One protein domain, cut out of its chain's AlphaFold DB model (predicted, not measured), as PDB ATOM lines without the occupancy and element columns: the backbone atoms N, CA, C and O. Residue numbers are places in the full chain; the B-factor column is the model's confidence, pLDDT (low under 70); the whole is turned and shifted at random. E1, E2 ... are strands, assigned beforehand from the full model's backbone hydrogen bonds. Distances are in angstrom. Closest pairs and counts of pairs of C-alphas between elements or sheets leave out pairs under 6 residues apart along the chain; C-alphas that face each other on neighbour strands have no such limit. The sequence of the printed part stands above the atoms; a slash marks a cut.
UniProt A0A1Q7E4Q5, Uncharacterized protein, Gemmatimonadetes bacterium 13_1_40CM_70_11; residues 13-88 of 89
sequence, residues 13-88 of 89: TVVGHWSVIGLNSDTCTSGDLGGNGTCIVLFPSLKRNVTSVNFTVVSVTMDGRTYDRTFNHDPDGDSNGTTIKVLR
ATOM      1  N   THR A  13    -127.508  43.399 -18.482       97.44
ATOM      2  CA  THR A  13    -127.097  44.176 -17.312       97.44
ATOM      3  C   THR A  13    -127.199  43.301 -16.074       97.44
ATOM      4  O   THR A  13    -128.275  42.796 -15.751       97.44
ATOM      5  N   VAL A  14    -126.085  43.122 -15.374       96.38
ATOM      6  CA  VAL A  14    -126.030  42.405 -14.096       96.38
ATOM      7  C   VAL A  14    -125.874  43.437 -12.999       96.38
ATOM      8  O   VAL A  14    -124.964  44.257 -13.056       96.38
ATOM      9  N   VAL A  15    -126.736  43.366 -11.993       95.00
ATOM     10  CA  VAL A  15    -126.619  44.121 -10.747       95.00
ATOM     11  C   VAL A  15    -126.318  43.125  -9.640       95.00
ATOM     12  O   VAL A  15    -127.002  42.108  -9.505       95.00
ATOM     13  N   GLY A  16    -125.301  43.412  -8.844       93.75
ATOM     14  CA  GLY A  16    -124.938  42.642  -7.673       93.75
ATOM     15  C   GLY A  16    -124.731  43.514  -6.447       93.75
ATOM     16  O   GLY A  16    -125.170  44.655  -6.389       93.75
ATOM     17  N   HIS A  17    -124.107  42.930  -5.437       91.88
ATOM     18  CA  HIS A  17    -123.750  43.603  -4.200       91.88
ATOM     19  C   HIS A  17    -122.551  42.896  -3.571       91.88
ATOM     20  O   HIS A  17    -122.503  41.662  -3.510       91.88
ATOM     21  N   TRP A  18    -121.607  43.677  -3.058       92.19
ATOM     22  CA  TRP A  18    -120.454  43.175  -2.316       92.19
ATOM     23  C   TRP A  18    -120.754  43.027  -0.824       92.19
ATOM     24  O   TRP A  18    -121.315  43.916  -0.198       92.19
ATOM     25  N   SER A  19    -120.287  41.949  -0.190       91.38
ATOM     26  CA  SER A  19    -120.472  41.715   1.255       91.38
ATOM     27  C   SER A  19    -119.807  42.756   2.167       91.38
ATOM     28  O   SER A  19    -119.964  42.696   3.387       91.38
ATOM     29  N   VAL A  20    -119.011  43.664   1.604       87.69
ATOM     30  CA  VAL A  20    -118.392  44.782   2.309       87.69
ATOM     31  C   VAL A  20    -118.588  46.057   1.503       87.69
ATOM     32  O   VAL A  20    -118.528  46.056   0.276       87.69
ATOM     33  N   ILE A  21    -118.756  47.167   2.212       76.75
ATOM     34  CA  ILE A  21    -118.813  48.494   1.606       76.75
ATOM     35  C   ILE A  21    -117.392  48.863   1.191       76.75
ATOM     36  O   ILE A  21    -116.481  48.837   2.027       76.75
ATOM     37  N   GLY A  22    -117.180  49.194  -0.078       68.06
ATOM     38  CA  GLY A  22    -115.832  49.528  -0.511       68.06
ATOM     39  C   GLY A  22    -115.683  50.233  -1.840       68.06
ATOM     40  O   GLY A  22    -114.710  50.968  -1.900       68.06
ATOM     41  N   LEU A  23    -116.574  50.082  -2.841       65.19
ATOM     42  CA  LEU A  23    -116.416  50.691  -4.179       65.19
ATOM     43  C   LEU A  23    -117.691  50.797  -5.040       65.19
ATOM     44  O   LEU A  23    -118.755  50.342  -4.648       65.19
ATOM     45  N   ASN A  24    -117.514  51.436  -6.209       63.59
ATOM     46  CA  ASN A  24    -118.508  52.137  -7.037       63.59
ATOM     47  C   ASN A  24    -119.203  51.300  -8.127       63.59
ATOM     48  O   ASN A  24    -119.990  51.865  -8.885       63.59
ATOM     49  N   SER A  25    -118.859  50.020  -8.293       72.19
ATOM     50  CA  SER A  25    -119.449  49.200  -9.355       72.19
ATOM     51  C   SER A  25    -119.995  47.887  -8.818       72.19
ATOM     52  O   SER A  25    -119.286  46.898  -8.626       72.19
ATOM     53  N   ASP A  26    -121.300  47.924  -8.605       89.12
ATOM     54  CA  ASP A  26    -122.175  46.784  -8.380       89.12
ATOM     55  C   ASP A  26    -122.842  46.346  -9.691       89.12
ATOM     56  O   ASP A  26    -123.769  45.544  -9.688       89.12
ATOM     57  N   THR A  27    -122.446  46.923 -10.829       92.81
ATOM     58  CA  THR A  27    -123.144  46.748 -12.102       92.81
ATOM     59  C   THR A  27    -122.171  46.624 -13.262       92.81
ATOM     60  O   THR A  27    -121.176  47.336 -13.350       92.81
ATOM     61  N   CYS A  28    -122.481  45.731 -14.187       94.75
ATOM     62  CA  CYS A  28    -121.760  45.554 -15.444       94.75
ATOM     63  C   CYS A  28    -122.777  45.258 -16.554       94.75
ATOM     64  O   CYS A  28    -123.918  44.869 -16.271       94.75
ATOM     65  N   THR A  29    -122.337  45.327 -17.807       96.88
ATOM     66  CA  THR A  29    -123.059  44.705 -18.919       96.88
ATOM     67  C   THR A  29    -122.236  43.547 -19.465       96.88
ATOM     68  O   THR A  29    -121.015  43.635 -19.610       96.88
ATOM     69  N   SER A  30    -122.883  42.411 -19.726       96.75
ATOM     70  CA  SER A  30    -122.196  41.265 -20.303       96.75
ATOM     71  C   SER A  30    -121.687  41.589 -21.707       96.75
ATOM     72  O   SER A  30    -122.388  42.196 -22.516       96.75
ATOM     73  N   GLY A  31    -120.464  41.172 -22.009       95.56
ATOM     74  CA  GLY A  31    -119.796  41.466 -23.272       95.56
ATOM     75  C   GLY A  31    -119.010  42.776 -23.299       95.56
ATOM     76  O   GLY A  31    -118.236  43.001 -24.233       95.56
ATOM     77  N   ASP A  32    -119.145  43.617 -22.270       94.12
ATOM     78  CA  ASP A  32    -118.288  44.788 -22.115       94.12
ATOM     79  C   ASP A  32    -116.809  44.374 -22.047       94.12
ATOM     80  O   ASP A  32    -116.458  43.254 -21.666       94.12
ATOM     81  N   LEU A  33    -115.920  45.293 -22.439       88.19
ATOM     82  CA  LEU A  33    -114.467  45.075 -22.497       88.19
ATOM     83  C   LEU A  33    -114.037  43.922 -23.431       88.19
ATOM     84  O   LEU A  33    -112.956  43.360 -23.269       88.19
ATOM     85  N   GLY A  34    -114.867  43.586 -24.426       82.88
ATOM     86  CA  GLY A  34    -114.585  42.520 -25.394       82.88
ATOM     87  C   GLY A  34    -114.869  41.114 -24.860       82.88
ATOM     88  O   GLY A  34    -114.437  40.130 -25.459       82.88
ATOM     89  N   GLY A  35    -115.583  41.021 -23.736       81.69
ATOM     90  CA  GLY A  35    -116.076  39.767 -23.193       81.69
ATOM     91  C   GLY A  35    -117.016  39.033 -24.154       81.69
ATOM     92  O   GLY A  35    -117.708  39.643 -24.966       81.69
ATOM     93  N   ASN A  36    -117.083  37.706 -24.048       93.00
ATOM     94  CA  ASN A  36    -118.082  36.907 -24.758       93.00
ATOM     95  C   ASN A  36    -119.045  36.292 -23.744       93.00
ATOM     96  O   ASN A  36    -118.784  35.236 -23.172       93.00
ATOM     97  N   GLY A  37    -120.118  37.018 -23.438       93.75
ATOM     98  CA  GLY A  37    -121.055  36.682 -22.372       93.75
ATOM     99  C   GLY A  37    -120.505  36.900 -20.963       93.75
ATOM    100  O   GLY A  37    -121.154  36.523 -19.989       93.75
ATOM    101  N   THR A  38    -119.322  37.492 -20.812       94.25
ATOM    102  CA  THR A  38    -118.710  37.751 -19.505       94.25
ATOM    103  C   THR A  38    -119.098  39.129 -18.987       94.25
ATOM    104  O   THR A  38    -119.219  40.081 -19.747       94.25
ATOM    105  N   CYS A  39    -119.304  39.227 -17.681       93.75
ATOM    106  CA  CYS A  39    -119.513  40.474 -16.961       93.75
ATOM    107  C   CYS A  39    -118.277  40.718 -16.097       93.75
ATOM    108  O   CYS A  39    -117.848  39.807 -15.389       93.75
ATOM    109  N   ILE A  40    -117.720  41.927 -16.140       91.44
ATOM    110  CA  ILE A  40    -116.545  42.286 -15.344       91.44
ATOM    111  C   ILE A  40    -116.949  43.362 -14.339       91.44
ATOM    112  O   ILE A  40    -117.317  44.471 -14.716       91.44
ATOM    113  N   VAL A  41    -116.856  43.023 -13.054       89.50
ATOM    114  CA  VAL A  41    -116.994  43.955 -11.927       89.50
ATOM    115  C   VAL A  41    -115.647  44.095 -11.227       89.50
ATOM    116  O   VAL A  41    -114.887  43.132 -11.124       89.50
ATOM    117  N   LEU A  42    -115.328  45.301 -10.758       85.56
ATOM    118  CA  LEU A  42    -114.039  45.608 -10.142       85.56
ATOM    119  C   LEU A  42    -114.224  46.017  -8.683       85.56
ATOM    120  O   LEU A  42    -114.979  46.938  -8.379       85.56
ATOM    121  N   PHE A  43    -113.449  45.388  -7.800       85.25
ATOM    122  CA  PHE A  43    -113.354  45.756  -6.390       85.25
ATOM    123  C   PHE A  43    -111.903  46.130  -6.038       85.25
ATOM    124  O   PHE A  43    -111.138  45.283  -5.578       85.25
ATOM    125  N   PRO A  44    -111.460  47.375  -6.303       79.88
ATOM    126  CA  PRO A  44    -110.032  47.703  -6.325       79.88
ATOM    127  C   PRO A  44    -109.261  47.631  -5.005       79.88
ATOM    128  O   PRO A  44    -108.034  47.670  -5.055       79.88
ATOM    129  N   SER A  45    -109.893  47.529  -3.831       83.00
ATOM    130  CA  SER A  45    -109.117  47.271  -2.610       83.00
ATOM    131  C   SER A  45    -109.915  46.606  -1.498       83.00
ATOM    132  O   SER A  45    -111.089  46.893  -1.294       83.00
ATOM    133  N   LEU A  46    -109.232  45.753  -0.735       86.38
ATOM    134  CA  LEU A  46    -109.726  45.177   0.512       86.38
ATOM    135  C   LEU A  46    -108.916  45.720   1.685       86.38
ATOM    136  O   LEU A  46    -107.698  45.901   1.597       86.38
ATOM    137  N   LYS A  47    -109.579  45.933   2.827       88.19
ATOM    138  CA  LYS A  47    -108.870  46.182   4.089       88.19
ATOM    139  C   LYS A  47    -107.944  44.998   4.382       88.19
ATOM    140  O   LYS A  47    -108.302  43.850   4.139       88.19
ATOM    141  N   ARG A  48    -106.767  45.258   4.966       89.50
ATOM    142  CA  ARG A  48    -105.742  44.222   5.227       89.50
ATOM    143  C   ARG A  48    -106.231  43.033   6.062       89.50
ATOM    144  O   ARG A  48    -105.672  41.949   5.941       89.50
ATOM    145  N   ASN A  49    -107.237  43.222   6.910       90.81
ATOM    146  CA  ASN A  49    -107.824  42.162   7.731       90.81
ATOM    147  C   ASN A  49    -108.974  41.402   7.041       90.81
ATOM    148  O   ASN A  49    -109.484  40.447   7.616       90.81
ATOM    149  N   VAL A  50    -109.382  41.801   5.833       91.44
ATOM    150  CA  VAL A  50    -110.400  41.113   5.031       91.44
ATOM    151  C   VAL A  50    -109.692  40.167   4.063       91.44
ATOM    152  O   VAL A  50    -108.914  40.595   3.212       91.44
ATOM    153  N   THR A  51    -109.926  38.866   4.225       92.56
ATOM    154  CA  THR A  51    -109.279  37.799   3.440       92.56
ATOM    155  C   THR A  51    -110.117  37.334   2.252       92.56
ATOM    156  O   THR A  51    -109.583  36.726   1.328       92.56
ATOM    157  N   SER A  52    -111.419  37.618   2.266       91.50
ATOM    158  CA  SER A  52    -112.338  37.336   1.165       91.50
ATOM    159  C   SER A  52    -113.574  38.223   1.247       91.50
ATOM    160  O   SER A  52    -113.906  38.722   2.326       91.50
ATOM    161  N   VAL A  53    -114.255  38.382   0.120       91.50
ATOM    162  CA  VAL A  53    -115.564  39.033   0.005       91.50
ATOM    163  C   VAL A  53    -116.478  38.184  -0.863       91.50
ATOM    164  O   VAL A  53    -116.001  37.399  -1.677       91.50
ATOM    165  N   ASN A  54    -117.786  38.350  -0.706       92.38
ATOM    166  CA  ASN A  54    -118.755  37.752  -1.616       92.38
ATOM    167  C   ASN A  54    -119.306  38.824  -2.552       92.38
ATOM    168  O   ASN A  54    -119.665  39.908  -2.089       92.38
ATOM    169  N   PHE A  55    -119.412  38.498  -3.835       92.75
ATOM    170  CA  PHE A  55    -120.272  39.200  -4.777       92.75
ATOM    171  C   PHE A  55    -121.563  38.403  -4.934       92.75
ATOM    172  O   PHE A  55    -121.526  37.231  -5.307       92.75
ATOM    173  N   THR A  56    -122.700  39.019  -4.641       93.38
ATOM    174  CA  THR A  56    -124.014  38.395  -4.814       93.38
ATOM    175  C   THR A  56    -124.729  39.049  -5.979       93.38
ATOM    176  O   THR A  56    -124.996  40.244  -5.929       93.38
ATOM    177  N   VAL A  57    -125.076  38.272  -7.003       94.50
ATOM    178  CA  VAL A  57    -125.952  38.713  -8.093       94.50
ATOM    179  C   VAL A  57    -127.352  38.948  -7.531       94.50
ATOM    180  O   VAL A  57    -127.968  38.046  -6.963       94.50
ATOM    181  N   VAL A  58    -127.847  40.171  -7.684       93.50
ATOM    182  CA  VAL A  58    -129.165  40.612  -7.211       93.50
ATOM    183  C   VAL A  58    -130.184  40.514  -8.340       93.50
ATOM    184  O   VAL A  58    -131.277  39.982  -8.146       93.50
ATOM    185  N   SER A  59    -129.824  40.991  -9.530       94.00
ATOM    186  CA  SER A  59    -130.689  40.935 -10.704       94.00
ATOM    187  C   SER A  59    -129.892  40.882 -11.995       94.00
ATOM    188  O   SER A  59    -128.797  41.431 -12.090       94.00
ATOM    189  N   VAL A  60    -130.496  40.283 -13.015       97.06
ATOM    190  CA  VAL A  60    -130.021  40.348 -14.393       97.06
ATOM    191  C   VAL A  60    -131.187  40.780 -15.268       97.06
ATOM    192  O   VAL A  60    -132.281  40.226 -15.161       97.06
ATOM    193  N   THR A  61    -130.957  41.759 -16.134       97.56
ATOM    194  CA  THR A  61    -131.963  42.283 -17.060       97.56
ATOM    195  C   THR A  61    -131.412  42.343 -18.475       97.56
ATOM    196  O   THR A  61    -130.261  42.721 -18.684       97.56
ATOM    197  N   MET A  62    -132.238  41.981 -19.452       96.88
ATOM    198  CA  MET A  62    -131.916  42.078 -20.873       96.88
ATOM    199  C   MET A  62    -133.216  42.187 -21.672       96.88
ATOM    200  O   MET A  62    -134.150  41.421 -21.432       96.88
ATOM    201  N   ASP A  63    -133.275  43.108 -22.630       95.94
ATOM    202  CA  ASP A  63    -134.473  43.305 -23.446       95.94
ATOM    203  C   ASP A  63    -134.862  42.026 -24.199       95.94
ATOM    204  O   ASP A  63    -134.029  41.328 -24.782       95.94
ATOM    205  N   GLY A  64    -136.156  41.699 -24.163       95.62
ATOM    206  CA  GLY A  64    -136.703  40.510 -24.819       95.62
ATOM    207  C   GLY A  64    -136.344  39.177 -24.154       95.62
ATOM    208  O   GLY A  64    -136.654  38.128 -24.720       95.62
ATOM    209  N   ARG A  65    -135.712  39.178 -22.971       95.12
ATOM    210  CA  ARG A  65    -135.374  37.958 -22.226       95.12
ATOM    211  C   ARG A  65    -135.764  38.062 -20.758       95.12
ATOM    212  O   ARG A  65    -135.668  39.113 -20.134       95.12
ATOM    213  N   THR A  66    -136.160  36.930 -20.188       95.50
ATOM    214  CA  THR A  66    -136.427  36.804 -18.754       95.50
ATOM    215  C   THR A  66    -135.268  36.080 -18.099       95.50
ATOM    216  O   THR A  66    -134.882  34.994 -18.528       95.50
ATOM    217  N   TYR A  67    -134.712  36.689 -17.059       95.12
ATOM    218  CA  TYR A  67    -133.721  36.034 -16.227       95.12
ATOM    219  C   TYR A  67    -134.391  35.048 -15.269       95.12
ATOM    220  O   TYR A  67    -135.262  35.430 -14.489       95.12
ATOM    221  N   ASP A  68    -133.949  33.793 -15.307       94.50
ATOM    222  CA  ASP A  68    -134.353  32.761 -14.360       94.50
ATOM    223  C   ASP A  68    -133.140  32.313 -13.542       94.50
ATOM    224  O   ASP A  68    -132.246  31.605 -14.008       94.50
ATOM    225  N   ARG A  69    -133.130  32.747 -12.281       92.31
ATOM    226  CA  ARG A  69    -132.053  32.489 -11.324       92.31
ATOM    227  C   ARG A  69    -131.888  31.012 -10.962       92.31
ATOM    228  O   ARG A  69    -130.853  30.652 -10.415       92.31
ATOM    229  N   THR A  70    -132.894  30.166 -11.201       92.62
ATOM    230  CA  THR A  70    -132.798  28.725 -10.904       92.62
ATOM    231  C   THR A  70    -131.848  28.002 -11.855       92.62
ATOM    232  O   THR A  70    -131.341  26.941 -11.509       92.62
ATOM    233  N   PHE A  71    -131.539  28.619 -13.000       93.94
ATOM    234  CA  PHE A  71    -130.509  28.167 -13.929       93.94
ATOM    235  C   PHE A  71    -129.127  28.754 -13.649       93.94
ATOM    236  O   PHE A  71    -128.206  28.481 -14.413       93.94
ATOM    237  N   ASN A  72    -128.932  29.544 -12.588       94.12
ATOM    238  CA  ASN A  72    -127.575  29.889 -12.177       94.12
ATOM    239  C   ASN A  72    -126.835  28.611 -11.784       94.12
ATOM    240  O   ASN A  72    -127.324  27.812 -10.986       94.12
ATOM    241  N   HIS A  73    -125.648  28.436 -12.338       92.25
ATOM    242  CA  HIS A  73    -124.791  27.301 -12.050       92.25
ATOM    243  C   HIS A  73    -123.339  27.722 -12.183       92.25
ATOM    244  O   HIS A  73    -123.011  28.753 -12.772       92.25
ATOM    245  N   ASP A  74    -122.493  26.887 -11.609       90.19
ATOM    246  CA  ASP A  74    -121.057  27.014 -11.658       90.19
ATOM    247  C   ASP A  74    -120.467  25.614 -11.883       90.19
ATOM    248  O   ASP A  74    -120.587  24.757 -11.002       90.19
ATOM    249  N   PRO A  75    -119.897  25.349 -13.070       87.88
ATOM    250  CA  PRO A  75    -119.269  24.070 -13.384       87.88
ATOM    251  C   PRO A  75    -118.058  23.735 -12.508       87.88
ATOM    252  O   PRO A  75    -117.785  22.553 -12.297       87.88
ATOM    253  N   ASP A  76    -117.347  24.748 -12.007       86.56
ATOM    254  CA  ASP A  76    -116.106  24.572 -11.245       86.56
ATOM    255  C   ASP A  76    -116.384  24.309  -9.753       86.56
ATOM    256  O   ASP A  76    -115.535  23.780  -9.030       86.56
ATOM    257  N   GLY A  77    -117.611  24.597  -9.305       83.88
ATOM    258  CA  GLY A  77    -118.142  24.215  -7.996       83.88
ATOM    259  C   GLY A  77    -117.628  25.048  -6.821       83.88
ATOM    260  O   GLY A  77    -117.809  24.644  -5.668       83.88
ATOM    261  N   ASP A  78    -116.995  26.193  -7.077       84.25
ATOM    262  CA  ASP A  78    -116.542  27.115  -6.031       84.25
ATOM    263  C   ASP A  78    -117.627  28.131  -5.616       84.25
ATOM    264  O   ASP A  78    -117.514  28.810  -4.585       84.25
ATOM    265  N   SER A  79    -118.723  28.168  -6.372       88.94
ATOM    266  CA  SER A  79    -119.896  29.003  -6.172       88.94
ATOM    267  C   SER A  79    -121.189  28.276  -6.576       88.94
ATOM    268  O   SER A  79    -121.233  27.079  -6.847       88.94
ATOM    269  N   ASN A  80    -122.299  29.013  -6.576       86.44
ATOM    270  CA  ASN A  80    -123.598  28.550  -7.077       86.44
ATOM    271  C   ASN A  80    -124.106  29.418  -8.242       86.44
ATOM    272  O   ASN A  80    -125.316  29.583  -8.416       86.44
ATOM    273  N   GLY A  81    -123.195  30.094  -8.952       88.25
ATOM    274  CA  GLY A  81    -123.521  31.056 -10.010       88.25
ATOM    275  C   GLY A  81    -124.284  32.307  -9.542       88.25
ATOM    276  O   GLY A  81    -124.631  33.152 -10.360       88.25
ATOM    277  N   THR A  82    -124.565  32.441  -8.239       92.94
ATOM    278  CA  THR A  82    -125.298  33.576  -7.650       92.94
ATOM    279  C   THR A  82    -124.446  34.326  -6.636       92.94
ATOM    280  O   THR A  82    -124.410  35.550  -6.641       92.94
ATOM    281  N   THR A  83    -123.782  33.604  -5.735       93.88
ATOM    282  CA  THR A  83    -122.869  34.159  -4.733       93.88
ATOM    283  C   THR A  83    -121.474  33.643  -5.013       93.88
ATOM    284  O   THR A  83    -121.216  32.453  -4.867       93.88
ATOM    285  N   ILE A  84    -120.594  34.552  -5.408       91.44
ATOM    286  CA  ILE A  84    -119.230  34.266  -5.836       91.44
ATOM    287  C   ILE A  84    -118.290  34.741  -4.734       91.44
ATOM    288  O   ILE A  84    -118.305  35.920  -4.367       91.44
ATOM    289  N   LYS A  85    -117.476  33.833  -4.195       91.44
ATOM    290  CA  LYS A  85    -116.481  34.169  -3.176       91.44
ATOM    291  C   LYS A  85    -115.180  34.588  -3.850       91.44
ATOM    292  O   LYS A  85    -114.518  33.786  -4.492       91.44
ATOM    293  N   VAL A  86    -114.775  35.833  -3.637       89.62
ATOM    294  CA  VAL A  86    -113.516  36.381  -4.143       89.62
ATOM    295  C   VAL A  86    -112.498  36.396  -3.014       89.62
ATOM    296  O   VAL A  86    -112.698  37.036  -1.977       89.62
ATOM    297  N   LEU A  87    -111.403  35.667  -3.203       90.25
ATOM    298  CA  LEU A  87    -110.283  35.654  -2.270       90.25
ATOM    299  C   LEU A  87    -109.397  36.875  -2.507       90.25
ATOM    300  O   LEU A  87    -109.225  37.334  -3.637       90.25
ATOM    301  N   ARG A  88    -108.817  37.401  -1.430       87.75
ATOM    302  CA  ARG A  88    -107.728  38.366  -1.561       87.75
ATOM    303  C   ARG A  88    -106.552  37.702  -2.311       87.75
ATOM    304  O   ARG A  88    -106.288  36.536  -2.013       87.75
TER     305      ARG A  88
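This is residues 13 to 88 of the 89 residues of an uncharacterized protein of Gemmatimonadetes bacterium 13_1_40CM_70_11 (UniProt A0A1Q7E4Q5). With little regular structure, this is one strongly twisted antiparallel sheet, E2 E1 E3 E4, with two long loops, residues 30 to 51 and 62 to 82. The 76 printed residues, all-strand by class with 24 in named elements, hold strands E1 to E4 and no named helix. The whole is compact, radius of gyration of the C-alphas 13.1 A, yet elongated, spanning 43 by 25 by 21 A.

E1, residues 13 to 18, begins at C-alpha 13 (-127.097, 44.176, -17.312) and spans 16.4 A. E2 is residues 27 to 29, 7.1 A; E3, residues 52 to 61, 27.2 A. E4, residues 83 to 87, 12.9 A, ends at C-alpha 87 (-110.283, 35.654, -2.270).

E1 and E2 form a hairpin at 152 degrees, N 14 to O 28 2.9 A. Inner strands E1 and E3 are antiparallel at 151 degrees, N 15 to O 59 2.8 A. E3 and E4 form a hairpin at 146 degrees, N 84 to O 55 2.8 A. Edge strands E2 and E4 are apart.

The farthest C-alphas, Asn 49 and Gly 64, are 43.5 A apart. The printed part has no cut. Links E2 to E3 and E3 to E4 are long. Residues 22 to 24 have pLDDT under 70.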